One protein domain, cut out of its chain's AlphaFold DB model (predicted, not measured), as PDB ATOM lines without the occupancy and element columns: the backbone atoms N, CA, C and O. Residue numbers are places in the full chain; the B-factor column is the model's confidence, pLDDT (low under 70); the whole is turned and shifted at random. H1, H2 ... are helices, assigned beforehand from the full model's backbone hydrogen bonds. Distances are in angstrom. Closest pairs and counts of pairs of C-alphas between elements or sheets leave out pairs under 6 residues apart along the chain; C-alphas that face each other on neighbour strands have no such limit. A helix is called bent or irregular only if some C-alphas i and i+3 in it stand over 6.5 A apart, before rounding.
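What this domain is: This is residues 141 to 145 and 183 to 287 of the 433 residues of the protein "VPS9 domain-containing protein" of Aphanomyces astaci (UniProt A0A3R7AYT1). One long helix, H5, runs along one side of the domain, and the other four helices touch it from its other side: H4 folds back along it, H3 touches it near its last residues, and the helical hairpin of H1 and H2 crosses it. A loop, residues 191 to 202, joins the two helices of that hairpin, and a short piece, residues 141 to 145, comes before a cut. The printed part has 110 residues with five named helices, in the order H1, H2, H3, H4, H5, and no named strand; the class is all helix. It is compact, with a radius of gyration of the C-alphas of 14.0 A, and spans 38 by 35 by 31 A.

Where its parts are: The printed part begins at Lys 141, C-alpha at (175.094, 155.583, 143.965). After the cut, H1 is residues 184 to 190, beginning with C-alpha 184 at (181.066, 164.825, 127.845). H2 is residues 203 to 214, 16.2 A from first to last C-alpha. H3 is residues 221 to 236, 22.5 A long, and H4 is residues 243 to 257, 21.1 A long. H5 is residues 262 to 285, 30.6 A long, and ends with C-alpha 285 at (191.442, 178.815, 152.169). H5 is irregular: C-alphas 279 and 282 are 8.5 A apart, and it has a kink of 74 degrees near residue 279.

How they stand to each other: H5 is the hub and touches the four other helices. H4 and H5 form a helical hairpin, opposite ways at a steep tilt of 41 degrees; their closest C-alphas, of Ala 251 and Leu 269, are 5.5 A apart. Residues 230 to 234 of H3 touch residues 279 to 283 of H5, the same way at a shallow tilt of 28 degrees; the closest C-alphas, of Leu 234 and Val 283, are 6.3 A apart. H2 touches H5 about perpendicular, at 87 degrees, with the C-alphas of Tyr 205 and Leu 271 closest at 6.1 A. H1 touches H5 about perpendicular too, at 79 degrees, with the C-alphas of Leu 188 and His 264 closest at 6.1 A. H1 and H2 form a helical hairpin at a shallow tilt of 18 degrees, the C-alphas of Leu 184 and His 211 closest at 7.2 A. H3 and H4 are close but not clearly touching: their closest C-alphas, of Leu 222 and Leu 250, are 7.9 A apart. H2 and H3 are apart. Every O i to N i+4 pair is within hydrogen-bond range in H1, H2, H3 and H4; in H5 16 of 20 are.

The domain as a whole: The two C-alphas farthest apart, of Pro 144 and Pro 287, are 40.1 A apart. Residues 146 to 182 are not printed, and C-alphas 145 and 183 are 15.0 A apart across the cut. The link from H1 to H2 is long, with 12 residues. The mean pLDDT of the printed part is 86.3; residues 143 to 145 and 190 to 198 are under 70.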
ATOM      1  N   LYS A 141     175.563 156.900 143.492       82.94
ATOM      2  CA  LYS A 141     175.094 155.583 143.965       82.94
ATOM      3  C   LYS A 141     173.665 155.250 143.550       82.94
ATOM      4  O   LYS A 141     173.320 154.072 143.509       82.94
ATOM      5  N   SER A 142     172.835 156.261 143.307       77.81
ATOM      6  CA  SER A 142     171.445 156.061 142.892       77.81
ATOM      7  C   SER A 142     171.312 155.661 141.420       77.81
ATOM      8  O   SER A 142     170.281 155.116 141.036       77.81
ATOM      9  N   VAL A 143     172.358 155.873 140.612       68.50
ATOM     10  CA  VAL A 143     172.358 155.571 139.179       68.50
ATOM     11  C   VAL A 143     173.055 154.222 138.916       68.50
ATOM     12  O   VAL A 143     174.209 154.046 139.304       68.50
ATOM     13  N   PRO A 144     172.403 153.239 138.264       58.53
ATOM     14  CA  PRO A 144     173.021 151.945 137.957       58.53
ATOM     15  C   PRO A 144     174.153 152.073 136.917       58.53
ATOM     16  O   PRO A 144     173.892 152.296 135.742       58.53
ATOM     17  N   VAL A 145     175.415 151.884 137.324       55.00
ATOM     18  CA  VAL A 145     176.625 152.062 136.475       55.00
ATOM     19  C   VAL A 145     177.025 150.794 135.686       55.00
ATOM     20  O   VAL A 145     178.167 150.626 135.268       55.00
ATOM     21  N   SER A 183     177.993 161.696 125.574       75.25
ATOM     22  CA  SER A 183     179.401 162.114 125.660       75.25
ATOM     23  C   SER A 183     179.575 163.391 126.498       75.25
ATOM     24  O   SER A 183     178.636 164.188 126.628       75.25
ATOM     25  N   LEU A 184     180.775 163.619 127.053       82.38
ATOM     26  CA  LEU A 184     181.066 164.825 127.845       82.38
ATOM     27  C   LEU A 184     180.644 166.095 127.089       82.38
ATOM     28  O   LEU A 184     179.989 166.965 127.648       82.38
ATOM     29  N   THR A 185     180.913 166.151 125.787       82.56
ATOM     30  CA  THR A 185     180.495 167.236 124.891       82.56
ATOM     31  C   THR A 185     178.986 167.491 124.910       82.56
ATOM     32  O   THR A 185     178.556 168.638 125.007       82.56
ATOM     33  N   HIS A 186     178.159 166.446 124.869       80.25
ATOM     34  CA  HIS A 186     176.707 166.606 124.922       80.25
ATOM     35  C   HIS A 186     176.221 167.033 126.314       80.25
ATOM     36  O   HIS A 186     175.312 167.855 126.420       80.25
ATOM     37  N   LEU A 187     176.856 166.550 127.390       84.81
ATOM     38  CA  LEU A 187     176.586 167.043 128.744       84.81
ATOM     39  C   LEU A 187     176.838 168.553 128.818       84.81
ATOM     40  O   LEU A 187     175.962 169.299 129.256       84.81
ATOM     41  N   LEU A 188     177.992 169.000 128.316       84.81
ATOM     42  CA  LEU A 188     178.381 170.410 128.291       84.81
ATOM     43  C   LEU A 188     177.448 171.270 127.422       84.81
ATOM     44  O   LEU A 188     177.251 172.442 127.730       84.81
ATOM     45  N   ALA A 189     176.848 170.699 126.373       81.62
ATOM     46  CA  ALA A 189     175.866 171.379 125.525       81.62
ATOM     47  C   ALA A 189     174.468 171.496 126.168       81.62
ATOM     48  O   ALA A 189     173.719 172.416 125.851       81.62
ATOM     49  N   SER A 190     174.108 170.572 127.063       69.19
ATOM     50  CA  SER A 190     172.766 170.475 127.666       69.19
ATOM     51  C   SER A 190     172.564 171.288 128.953       69.19
ATOM     52  O   SER A 190     171.450 171.370 129.468       69.19
ATOM     53  N   ALA A 191     173.630 171.874 129.499       60.72
ATOM     54  CA  ALA A 191     173.648 172.395 130.860       60.72
ATOM     55  C   ALA A 191     173.362 173.909 130.945       60.72
ATOM     56  O   ALA A 191     174.242 174.707 130.614       60.72
ATOM     57  N   PRO A 192     172.231 174.357 131.527       61.28
ATOM     58  CA  PRO A 192     172.229 175.629 132.231       61.28
ATOM     59  C   PRO A 192     173.072 175.466 133.507       61.28
ATOM     60  O   PRO A 192     172.866 174.556 134.313       61.28
ATOM     61  N   LEU A 193     174.074 176.325 133.687       60.41
ATOM     62  CA  LEU A 193     174.990 176.285 134.837       60.41
ATOM     63  C   LEU A 193     174.412 176.938 136.105       60.41
ATOM     64  O   LEU A 193     175.064 176.948 137.148       60.41
ATOM     65  N   THR A 194     173.197 177.479 136.030       54.53
ATOM     66  CA  THR A 194     172.594 178.263 137.106       54.53
ATOM     67  C   THR A 194     172.032 177.358 138.199       54.53
ATOM     68  O   THR A 194     171.065 176.625 137.981       54.53
ATOM     69  N   SER A 195     172.623 177.428 139.392       50.88
ATOM     70  CA  SER A 195     172.043 176.875 140.620       50.88
ATOM     71  C   SER A 195     171.199 177.946 141.319       50.88
ATOM     72  O   SER A 195     171.666 179.081 141.442       50.88
ATOM     73  N   PRO A 196     169.995 177.629 141.821       49.66
ATOM     74  CA  PRO A 196     169.227 178.562 142.628       49.66
ATOM     75  C   PRO A 196     169.887 178.717 144.005       49.66
ATOM     76  O   PRO A 196     169.839 177.799 144.815       49.66
ATOM     77  N   HIS A 197     170.494 179.882 144.255       53.22
ATOM     78  CA  HIS A 197     170.694 180.541 145.560       53.22
ATOM     79  C   HIS A 197     171.212 179.712 146.760       53.22
ATOM     80  O   HIS A 197     171.089 180.153 147.901       53.22
ATOM     81  N   GLN A 198     171.777 178.518 146.562       63.69
ATOM     82  CA  GLN A 198     172.170 177.626 147.655       63.69
ATOM     83  C   GLN A 198     173.544 176.992 147.419       63.69
ATOM     84  O   GLN A 198     173.897 176.611 146.301       63.69
ATOM     85  N   ASP A 199     174.289 176.791 148.512       75.94
ATOM     86  CA  ASP A 199     175.527 175.999 148.570       75.94
ATOM     87  C   ASP A 199     175.237 174.491 148.410       75.94
ATOM     88  O   ASP A 199     175.521 173.659 149.278       75.94
ATOM     89  N   GLN A 200     174.625 174.124 147.284       84.44
ATOM     90  CA  GLN A 200     174.336 172.755 146.875       84.44
ATOM     91  C   GLN A 200     174.825 172.513 145.441       84.44
ATOM     92  O   GLN A 200     174.838 173.453 144.643       84.44
ATOM     93  N   PRO A 201     175.226 171.276 145.101       88.38
ATOM     94  CA  PRO A 201     175.643 170.958 143.744       88.38
ATOM     95  C   PRO A 201     174.468 171.066 142.762       88.38
ATOM     96  O   PRO A 201     173.387 170.542 143.033       88.38
ATOM     97  N   CYS A 202     174.680 171.725 141.622       85.00
ATOM     98  CA  CYS A 202     173.663 171.845 140.577       85.00
ATOM     99  C   CYS A 202     173.521 170.537 139.771       85.00
ATOM    100  O   CYS A 202     174.440 169.710 139.774       85.00
ATOM    101  N   PRO A 203     172.408 170.338 139.036       85.56
ATOM    102  CA  PRO A 203     172.211 169.143 138.212       85.56
ATOM    103  C   PRO A 203     173.347 168.897 137.211       85.56
ATOM    104  O   PRO A 203     173.803 167.766 137.069       85.56
ATOM    105  N   SER A 204     173.859 169.957 136.584       86.50
ATOM    106  CA  SER A 204     174.961 169.899 135.615       86.50
ATOM    107  C   SER A 204     176.261 169.384 136.243       86.50
ATOM    108  O   SER A 204     176.948 168.547 135.661       86.50
ATOM    109  N   TYR A 205     176.564 169.812 137.471       90.50
ATOM    110  CA  TYR A 205     177.699 169.291 138.233       90.50
ATOM    111  C   TYR A 205     177.498 167.831 138.650       90.50
ATOM    112  O   TYR A 205     178.420 167.026 138.554       90.50
ATOM    113  N   LEU A 206     176.293 167.461 139.088       89.56
ATOM    114  CA  LEU A 206     175.991 166.076 139.455       89.56
ATOM    115  C   LEU A 206     176.107 165.127 138.254       89.56
ATOM    116  O   LEU A 206     176.663 164.039 138.394       89.56
ATOM    117  N   ALA A 207     175.650 165.560 137.077       86.44
ATOM    118  CA  ALA A 207     175.841 164.837 135.827       86.44
ATOM    119  C   ALA A 207     177.329 164.709 135.473       86.44
ATOM    120  O   ALA A 207     177.760 163.651 135.023       86.44
ATOM    121  N   PHE A 208     178.127 165.757 135.706       90.88
ATOM    122  CA  PHE A 208     179.571 165.725 135.476       90.88
ATOM    123  C   PHE A 208     180.283 164.734 136.409       90.88
ATOM    124  O   PHE A 208     181.071 163.914 135.949       90.88
ATOM    125  N   GLU A 209     179.958 164.727 137.703       90.88
ATOM    126  CA  GLU A 209     180.485 163.736 138.654       90.88
ATOM    127  C   GLU A 209     180.072 162.306 138.289       90.88
ATOM    128  O   GLU A 209     180.876 161.378 138.386       90.88
ATOM    129  N   LEU A 210     178.830 162.119 137.834       86.06
ATOM    130  CA  LEU A 210     178.387 160.836 137.306       86.06
ATOM    131  C   LEU A 210     179.223 160.440 136.086       86.06
ATOM    132  O   LEU A 210     179.729 159.322 136.063       86.06
ATOM    133  N   HIS A 211     179.437 161.354 135.134       86.75
ATOM    134  CA  HIS A 211     180.270 161.107 133.961       86.75
ATOM    135  C   HIS A 211     181.669 160.615 134.360       86.75
ATOM    136  O   HIS A 211     182.063 159.540 133.916       86.75
ATOM    137  N   LEU A 212     182.361 161.311 135.273       88.00
ATOM    138  CA  LEU A 212     183.691 160.917 135.764       88.00
ATOM    139  C   LEU A 212     183.715 159.507 136.373       88.00
ATOM    140  O   LEU A 212     184.666 158.750 136.183       88.00
ATOM    141  N   VAL A 213     182.673 159.131 137.114       83.69
ATOM    142  CA  VAL A 213     182.579 157.785 137.698       83.69
ATOM    143  C   VAL A 213     182.308 156.739 136.621       83.69
ATOM    144  O   VAL A 213     182.894 155.658 136.642       83.69
ATOM    145  N   THR A 214     181.440 157.050 135.661       78.06
ATOM    146  CA  THR A 214     181.092 156.135 134.568       78.06
ATOM    147  C   THR A 214     182.249 155.931 133.588       78.06
ATOM    148  O   THR A 214     182.461 154.807 133.132       78.06
ATOM    149  N   SER A 215     183.061 156.968 133.356       76.81
ATOM    150  CA  SER A 215     184.282 156.909 132.550       76.81
ATOM    151  C   SER A 215     185.467 156.286 133.291       76.81
ATOM    152  O   SER A 215     186.516 156.064 132.691       76.81
ATOM    153  N   ARG A 216     185.298 155.942 134.578       79.69
ATOM    154  CA  ARG A 216     186.357 155.414 135.452       79.69
ATOM    155  C   ARG A 216     187.566 156.340 135.520       79.69
ATOM    156  O   ARG A 216     188.709 155.882 135.498       79.69
ATOM    157  N   PHE A 217     187.309 157.643 135.620       84.19
ATOM    158  CA  PHE A 217     188.343 158.656 135.808       84.19
ATOM    159  C   PHE A 217     189.276 158.306 136.976       84.19
ATOM    160  O   PHE A 217     190.479 158.494 136.882       84.19
ATOM    161  N   ASP A 218     188.755 157.708 138.048       82.56
ATOM    162  CA  ASP A 218     189.537 157.250 139.202       82.56
ATOM    163  C   ASP A 218     190.584 156.165 138.886       82.56
ATOM    164  O   ASP A 218     191.491 155.943 139.684       82.56
ATOM    165  N   GLN A 219     190.479 155.500 137.735       82.38
ATOM    166  CA  GLN A 219     191.427 154.487 137.262       82.38
ATOM    167  C   GLN A 219     192.429 155.035 136.240       82.38
ATOM    168  O   GLN A 219     193.303 154.291 135.793       82.38
ATOM    169  N   THR A 220     192.308 156.298 135.828       81.44
ATOM    170  CA  THR A 220     193.293 156.933 134.948       81.44
ATOM    171  C   THR A 220     194.475 157.445 135.763       81.44
ATOM    172  O   THR A 220     194.338 157.758 136.947       81.44
ATOM    173  N   ASP A 221     195.646 157.572 135.136       84.31
ATOM    174  CA  ASP A 221     196.831 158.134 135.799       84.31
ATOM    175  C   ASP A 221     196.554 159.540 136.339       84.31
ATOM    176  O   ASP A 221     196.970 159.885 137.447       84.31
ATOM    177  N   LEU A 222     195.783 160.330 135.584       88.31
ATOM    178  CA  LEU A 222     195.360 161.662 135.986       88.31
ATOM    179  C   LEU A 222     194.447 161.629 137.216       88.31
ATOM    180  O   LEU A 222     194.685 162.379 138.164       88.31
ATOM    181  N   GLY A 223     193.425 160.770 137.229       87.56
ATOM    182  CA  GLY A 223     192.506 160.671 138.361       87.56
ATOM    183  C   GLY A 223     193.173 160.120 139.617       87.56
ATOM    184  O   GLY A 223     192.981 160.681 140.696       87.56
ATOM    185  N   MET A 224     194.039 159.110 139.483       87.31
ATOM    186  CA  MET A 224     194.846 158.590 140.593       87.31
ATOM    187  C   MET A 224     195.810 159.650 141.145       87.31
ATOM    188  O   MET A 224     195.933 159.810 142.364       87.31
ATOM    189  N   ALA A 225     196.481 160.408 140.271       90.75
ATOM    190  CA  ALA A 225     197.371 161.493 140.680       90.75
ATOM    191  C   ALA A 225     196.605 162.619 141.389       90.75
ATOM    192  O   ALA A 225     197.048 163.107 142.434       90.75
ATOM    193  N   PHE A 226     195.438 162.998 140.862       94.81
ATOM    194  CA  PHE A 226     194.575 164.014 141.457       94.81
ATOM    195  C   PHE A 226     194.033 163.584 142.822       94.81
ATOM    196  O   PHE A 226     194.072 164.363 143.774       94.81
ATOM    197  N   GLU A 227     193.588 162.338 142.959       93.94
ATOM    198  CA  GLU A 227     193.162 161.779 144.241       93.94
ATOM    199  C   GLU A 227     194.300 161.770 145.263       93.94
ATOM    200  O   GLU A 227     194.136 162.255 146.384       93.94
ATOM    201  N   SER A 228     195.474 161.268 144.874       92.56
ATOM    202  CA  SER A 228     196.665 161.255 145.728       92.56
ATOM    203  C   SER A 228     197.059 162.664 146.171       92.56
ATOM    204  O   SER A 228     197.440 162.884 147.324       92.56
ATOM    205  N   HIS A 229     196.943 163.646 145.274       96.06
ATOM    206  CA  HIS A 229     197.119 165.052 145.614       96.06
ATOM    207  C   HIS A 229     196.067 165.515 146.630       96.06
ATOM    208  O   HIS A 229     196.445 166.058 147.666       96.06
ATOM    209  N   CYS A 230     194.782 165.212 146.415       96.69
ATOM    210  CA  CYS A 230     193.703 165.558 147.343       96.69
ATOM    211  C   CYS A 230     193.951 165.016 148.755       96.69
ATOM    212  O   CYS A 230     193.934 165.774 149.724       96.69
ATOM    213  N   CYS A 231     194.226 163.717 148.879       94.94
ATOM    214  CA  CYS A 231     194.466 163.058 150.161       94.94
ATOM    215  C   CYS A 231     195.677 163.646 150.901       94.94
ATOM    216  O   CYS A 231     195.588 163.951 152.091       94.94
ATOM    217  N   ARG A 232     196.805 163.844 150.202       96.12
ATOM    218  CA  ARG A 232     198.014 164.438 150.800       96.12
ATOM    219  C   ARG A 232     197.776 165.877 151.243       96.12
ATOM    220  O   ARG A 232     198.137 166.238 152.362       96.12
ATOM    221  N   SER A 233     197.137 166.676 150.396       97.50
ATOM    222  CA  SER A 233     196.879 168.082 150.674       97.50
ATOM    223  C   SER A 233     195.872 168.301 151.796       97.50
ATOM    224  O   SER A 233     196.075 169.195 152.610       97.50
ATOM    225  N   LEU A 234     194.836 167.465 151.912       96.94
ATOM    226  CA  LEU A 234     193.886 167.523 153.029       96.94
ATOM    227  C   LEU A 234     194.527 167.134 154.364       96.94
ATOM    228  O   LEU A 234     194.212 167.734 155.388       96.94
ATOM    229  N   ASN A 235     195.458 166.176 154.362       93.69
ATOM    230  CA  ASN A 235     196.187 165.796 155.575       93.69
ATOM    231  C   ASN A 235     197.079 166.935 156.097       93.69
ATOM    232  O   ASN A 235     197.184 167.130 157.309       93.69
ATOM    233  N   ALA A 236     197.713 167.674 155.183       93.94
ATOM    234  CA  ALA A 236     198.578 168.804 155.511       93.94
ATOM    235  C   ALA A 236     197.828 170.144 155.636       93.94
ATOM    236  O   ALA A 236     198.401 171.098 156.152       93.94
ATOM    237  N   LEU A 237     196.581 170.224 155.150       94.94
ATOM    238  CA  LEU A 237     195.868 171.476 154.858       94.94
ATOM    239  C   LEU A 237     196.724 172.474 154.057       94.94
ATOM    240  O   LEU A 237     196.717 173.674 154.309       94.94
ATOM    241  N   ALA A 238     197.467 171.956 153.077       93.75
ATOM    242  CA  ALA A 238     198.339 172.738 152.207       93.75
ATOM    243  C   ALA A 238     198.442 172.105 150.812       93.75
ATOM    244  O   ALA A 238     198.396 170.881 150.658       93.75
ATOM    245  N   SER A 239     198.594 172.936 149.781       91.69
ATOM    246  CA  SER A 239     198.800 172.489 148.401       91.69
ATOM    247  C   SER A 239     200.161 172.937 147.886       91.69
ATOM    248  O   SER A 239     200.596 174.055 148.143       91.69
ATOM    249  N   THR A 240     200.814 172.073 147.112       90.06
ATOM    250  CA  THR A 240     202.031 172.404 146.356       90.06
ATOM    251  C   THR A 240     201.735 173.038 144.995       90.06
ATOM    252  O   THR A 240     202.654 173.461 144.305       90.06
ATOM    253  N   THR A 241     200.466 173.066 144.577       91.88
ATOM    254  CA  THR A 241     200.018 173.573 143.270       91.88
ATOM    255  C   THR A 241     198.939 174.628 143.474       91.88
ATOM    256  O   THR A 241     198.048 174.443 144.306       91.88
ATOM    257  N   SER A 242     198.991 175.732 142.726       93.00
ATOM    258  CA  SER A 242     197.950 176.762 142.811       93.00
ATOM    259  C   SER A 242     196.615 176.262 142.253       93.00
ATOM    260  O   SER A 242     196.576 175.401 141.369       93.00
ATOM    261  N   PHE A 243     195.514 176.826 142.754       94.06
ATOM    262  CA  PHE A 243     194.159 176.438 142.364       94.06
ATOM    263  C   PHE A 243     193.940 176.527 140.846       94.06
ATOM    264  O   PHE A 243     193.561 175.537 140.220       94.06
ATOM    265  N   HIS A 244     194.264 177.668 140.228       91.88
ATOM    266  CA  HIS A 244     194.103 177.861 138.782       91.88
ATOM    267  C   HIS A 244     194.975 176.927 137.944       91.88
ATOM    268  O   HIS A 244     194.521 176.438 136.910       91.88
ATOM    269  N   THR A 245     196.200 176.631 138.393       92.62
ATOM    270  CA  THR A 245     197.076 175.683 137.688       92.62
ATOM    271  C   THR A 245     196.451 174.296 137.678       92.62
ATOM    272  O   THR A 245     196.358 173.677 136.619       92.62
ATOM    273  N   LEU A 246     195.968 173.837 138.835       94.94
ATOM    274  CA  LEU A 246     195.346 172.526 138.980       94.94
ATOM    275  C   LEU A 246     194.060 172.415 138.149       94.94
ATOM    276  O   LEU A 246     193.902 171.462 137.388       94.94
ATOM    277  N   VAL A 247     193.178 173.415 138.232       94.94
ATOM    278  CA  VAL A 247     191.946 173.480 137.426       94.94
ATOM    279  C   VAL A 247     192.272 173.487 135.935       94.94
ATOM    280  O   VAL A 247     191.703 172.706 135.178       94.94
ATOM    281  N   GLY A 248     193.217 174.325 135.507       93.00
ATOM    282  CA  GLY A 248     193.593 174.448 134.104       93.00
ATOM    283  C   GLY A 248     194.253 173.189 133.543       93.00
ATOM    284  O   GLY A 248     194.040 172.875 132.376       93.00
ATOM    285  N   GLN A 249     195.056 172.472 134.335       94.06
ATOM    286  CA  GLN A 249     195.658 171.195 133.932       94.06
ATOM    287  C   GLN A 249     194.600 170.097 133.791       94.06
ATOM    288  O   GLN A 249     194.563 169.427 132.763       94.06
ATOM    289  N   LEU A 250     193.712 169.957 134.781       95.19
ATOM    290  CA  LEU A 250     192.640 168.960 134.757       95.19
ATOM    291  C   LEU A 250     191.654 169.217 133.615       95.19
ATOM    292  O   LEU A 250     191.336 168.297 132.871       95.19
ATOM    293  N   ALA A 251     191.214 170.463 133.434       94.12
ATOM    294  CA  ALA A 251     190.257 170.809 132.388       94.12
ATOM    295  C   ALA A 251     190.832 170.584 130.985       94.12
ATOM    296  O   ALA A 251     190.121 170.092 130.116       94.12
ATOM    297  N   ARG A 252     192.115 170.910 130.760       92.94
ATOM    298  CA  ARG A 252     192.790 170.636 129.482       92.94
ATOM    299  C   ARG A 252     192.908 169.143 129.218       92.94
ATOM    300  O   ARG A 252     192.527 168.700 128.147       92.94
ATOM    301  N   ALA A 253     193.361 168.373 130.203       91.88
ATOM    302  CA  ALA A 253     193.504 166.936 130.030       91.88
ATOM    303  C   ALA A 253     192.153 166.240 129.781       91.88
ATOM    304  O   ALA A 253     192.068 165.391 128.904       91.88
ATOM    305  N   LEU A 254     191.087 166.652 130.478       91.00
ATOM    306  CA  LEU A 254     189.728 166.163 130.217       91.00
ATOM    307  C   LEU A 254     189.207 166.597 128.840       91.00
ATOM    308  O   LEU A 254     188.511 165.830 128.181       91.00
ATOM    309  N   ALA A 255     189.525 167.818 128.397       90.38
ATOM    310  CA  ALA A 255     189.147 168.279 127.065       90.38
ATOM    311  C   ALA A 255     189.827 167.449 125.970       90.38
ATOM    312  O   ALA A 255     189.160 167.055 125.016       90.38
ATOM    313  N   ASP A 256     191.119 167.163 126.140       87.50
ATOM    314  CA  ASP A 256     191.919 166.377 125.201       87.50
ATOM    315  C   ASP A 256     191.511 164.892 125.199       87.50
ATOM    316  O   ASP A 256     191.488 164.267 124.144       87.50
ATOM    317  N   GLU A 257     191.175 164.316 126.360       85.06
ATOM    318  CA  GLU A 257     190.747 162.912 126.485       85.06
ATOM    319  C   GLU A 257     189.367 162.654 125.858       85.06
ATOM    320  O   GLU A 257     189.112 161.567 125.341       85.06
ATOM    321  N   HIS A 258     188.477 163.647 125.890       83.25
ATOM    322  CA  HIS A 258     187.090 163.514 125.438       83.25
ATOM    323  C   HIS A 258     186.765 164.314 124.165       83.25
ATOM    324  O   HIS A 258     185.586 164.490 123.851       83.25
ATOM    325  N   ASP A 259     187.782 164.810 123.453       84.50
ATOM    326  CA  ASP A 259     187.648 165.617 122.232       84.50
ATOM    327  C   ASP A 259     186.648 166.790 122.389       84.50
ATOM    328  O   ASP A 259     185.797 167.050 121.530       84.50
ATOM    329  N   VAL A 260     186.714 167.506 123.520       86.75
ATOM    330  CA  VAL A 260     185.789 168.609 123.828       86.75
ATOM    331  C   VAL A 260     186.127 169.832 122.966       86.75
ATOM    332  O   VAL A 260     187.236 170.369 123.057       86.75
ATOM    333  N   PRO A 261     185.176 170.354 122.169       88.06
ATOM    334  CA  PRO A 261     185.446 171.483 121.295       88.06
ATOM    335  C   PRO A 261     185.677 172.777 122.098       88.06
ATOM    336  O   PRO A 261     185.115 172.946 123.188       88.06
ATOM    337  N   PRO A 262     186.431 173.751 121.547       88.69
ATOM    338  CA  PRO A 262     186.722 175.023 122.215       88.69
ATOM    339  C   PRO A 262     185.487 175.785 122.711       88.69
ATOM    340  O   PRO A 262     185.549 176.442 123.747       88.69
ATOM    341  N   SER A 263     184.350 175.655 122.020       89.00
ATOM    342  CA  SER A 263     183.069 176.267 122.399       89.00
ATOM    343  C   SER A 263     182.538 175.806 123.762       89.00
ATOM    344  O   SER A 263     181.812 176.552 124.412       89.00
ATOM    345  N   HIS A 264     182.900 174.602 124.212       88.56
ATOM    346  CA  HIS A 264     182.442 174.028 125.482       88.56
ATOM    347  C   HIS A 264     183.504 174.069 126.592       88.56
ATOM    348  O   HIS A 264     183.202 173.754 127.745       88.56
ATOM    349  N   GLN A 265     184.728 174.513 126.287       88.06
ATOM    350  CA  GLN A 265     185.806 174.634 127.276       88.06
ATOM    351  C   GLN A 265     185.474 175.550 128.467       88.06
ATOM    352  O   GLN A 265     185.848 175.178 129.579       88.06
ATOM    353  N   PRO A 266     184.765 176.691 128.322       87.69
ATOM    354  CA  PRO A 266     184.392 177.517 129.476       87.69
ATOM    355  C   PRO A 266     183.510 176.766 130.484       87.69
ATOM    356  O   PRO A 266     183.734 176.831 131.692       87.69
ATOM    357  N   VAL A 267     182.550 175.981 129.987       88.69
ATOM    358  CA  VAL A 267     181.662 175.156 130.819       88.69
ATOM    359  C   VAL A 267     182.462 174.056 131.521       88.69
ATOM    360  O   VAL A 267     182.302 173.851 132.724       88.69
ATOM    361  N   LEU A 268     183.374 173.391 130.803       91.75
ATOM    362  CA  LEU A 268     184.250 172.368 131.378       91.75
ATOM    363  C   LEU A 268     185.187 172.943 132.449       91.75
ATOM    364  O   LEU A 268     185.353 172.334 133.507       91.75
ATOM    365  N   LEU A 269     185.777 174.116 132.204       91.50
ATOM    366  CA  LEU A 269     186.619 174.821 133.172       91.50
ATOM    367  C   LEU A 269     185.848 175.107 134.456       91.50
ATOM    368  O   LEU A 269     186.350 174.815 135.540       91.50
ATOM    369  N   ARG A 270     184.614 175.603 134.338       89.94
ATOM    370  CA  ARG A 270     183.742 175.867 135.483       89.94
ATOM    371  C   ARG A 270     183.397 174.590 136.258       89.94
ATOM    372  O   ARG A 270     183.556 174.552 137.473       89.94
ATOM    373  N   LEU A 271     182.999 173.511 135.583       92.56
ATOM    374  CA  LEU A 271     182.722 172.225 136.245       92.56
ATOM    375  C   LEU A 271     183.971 171.640 136.926       92.56
ATOM    376  O   LEU A 271     183.896 171.128 138.043       92.56
ATOM    377  N   THR A 272     185.138 171.781 136.296       94.69
ATOM    378  CA  THR A 272     186.427 171.358 136.861       94.69
ATOM    379  C   THR A 272     186.800 172.198 138.084       94.69
ATOM    380  O   THR A 272     187.252 171.660 139.093       94.69
ATOM    381  N   ARG A 273     186.564 173.514 138.042       93.62
ATOM    382  CA  ARG A 273     186.750 174.436 139.172       93.62
ATOM    383  C   ARG A 273     185.908 174.012 140.373       93.62
ATOM    384  O   ARG A 273     186.444 173.861 141.472       93.62
ATOM    385  N   GLN A 274     184.631 173.710 140.143       93.56
ATOM    386  CA  GLN A 274     183.728 173.182 141.166       93.56
ATOM    387  C   GLN A 274     184.209 171.832 141.712       93.56
ATOM    388  O   GLN A 274     184.229 171.634 142.925       93.56
ATOM    389  N   MET A 275     184.659 170.925 140.839       95.50
ATOM    390  CA  MET A 275     185.195 169.610 141.210       95.50
ATOM    391  C   MET A 275     186.415 169.729 142.132       95.50
ATOM    392  O   MET A 275     186.492 169.030 143.151       95.50
ATOM    393  N   VAL A 276     187.356 170.613 141.786       96.69
ATOM    394  CA  VAL A 276     188.561 170.886 142.576       96.69
ATOM    395  C   VAL A 276     188.182 171.548 143.898       96.69
ATOM    396  O   VAL A 276     188.600 171.063 144.946       96.69
ATOM    397  N   HIS A 277     187.345 172.587 143.895       95.62
ATOM    398  CA  HIS A 277     186.955 173.281 145.125       95.62
ATOM    399  C   HIS A 277     186.140 172.388 146.076       95.62
ATOM    400  O   HIS A 277     186.355 172.396 147.288       95.62
ATOM    401  N   ALA A 278     185.258 171.536 145.548       95.62
ATOM    402  CA  ALA A 278     184.520 170.558 146.344       95.62
ATOM    403  C   ALA A 278     185.455 169.604 147.110       95.62
ATOM    404  O   ALA A 278     185.190 169.252 148.260       95.62
ATOM    405  N   ARG A 279     186.580 169.221 146.496       96.75
ATOM    406  CA  ARG A 279     187.565 168.283 147.060       96.75
ATOM    407  C   ARG A 279     188.651 168.961 147.902       96.75
ATOM    408  O   ARG A 279     189.086 168.378 148.889       96.75
ATOM    409  N   LEU A 280     189.046 170.188 147.567       97.44
ATOM    410  CA  LEU A 280     190.229 170.868 148.113       97.44
ATOM    411  C   LEU A 280     189.980 172.295 148.641       97.44
ATOM    412  O   LEU A 280     190.935 172.948 149.038       97.44
ATOM    413  N   GLY A 281     188.746 172.799 148.692       95.56
ATOM    414  CA  GLY A 281     188.454 174.192 149.070       95.56
ATOM    415  C   GLY A 281     189.146 174.652 150.359       95.56
ATOM    416  O   GLY A 281     189.838 175.666 150.360       95.56
ATOM    417  N   ALA A 282     189.077 173.861 151.436       96.56
ATOM    418  CA  ALA A 282     189.735 174.209 152.698       96.56
ATOM    419  C   ALA A 282     191.265 174.289 152.596       96.56
ATOM    420  O   ALA A 282     191.879 175.057 153.328       96.56
ATOM    421  N   VAL A 283     191.881 173.536 151.681       97.38
ATOM    422  CA  VAL A 283     193.328 173.584 151.431       97.38
ATOM    423  C   VAL A 283     193.739 174.929 150.832       97.38
ATOM    424  O   VAL A 283     194.805 175.439 151.159       97.38
ATOM    425  N   PHE A 284     192.899 175.512 149.975       95.44
ATOM    426  CA  PHE A 284     193.170 176.811 149.358       95.44
ATOM    427  C   PHE A 284     192.790 177.989 150.261       95.44
ATOM    428  O   PHE A 284     193.407 179.044 150.171       95.44
ATOM    429  N   VAL A 285     191.836 177.799 151.177       93.38
ATOM    430  CA  VAL A 285     191.442 178.815 152.169       93.38
ATOM    431  C   VAL A 285     192.392 178.853 153.373       93.38
ATOM    432  O   VAL A 285     192.645 179.924 153.920       93.38
ATOM    433  N   ALA A 286     192.947 177.713 153.796       94.81
ATOM    434  CA  ALA A 286     193.756 177.622 155.015       94.81
ATOM    435  C   ALA A 286     194.926 178.629 155.108       94.81
ATOM    436  O   ALA A 286     195.081 179.220 156.178       94.81
ATOM    437  N   PRO A 287     195.710 178.903 154.041       94.38
ATOM    438  CA  PRO A 287     196.828 179.850 154.113       94.38
ATOM    439  C   PRO A 287     196.413 181.300 154.398       94.38
ATOM    440  O   PRO A 287     197.205 182.072 154.933       94.38
TER     441      PRO A 287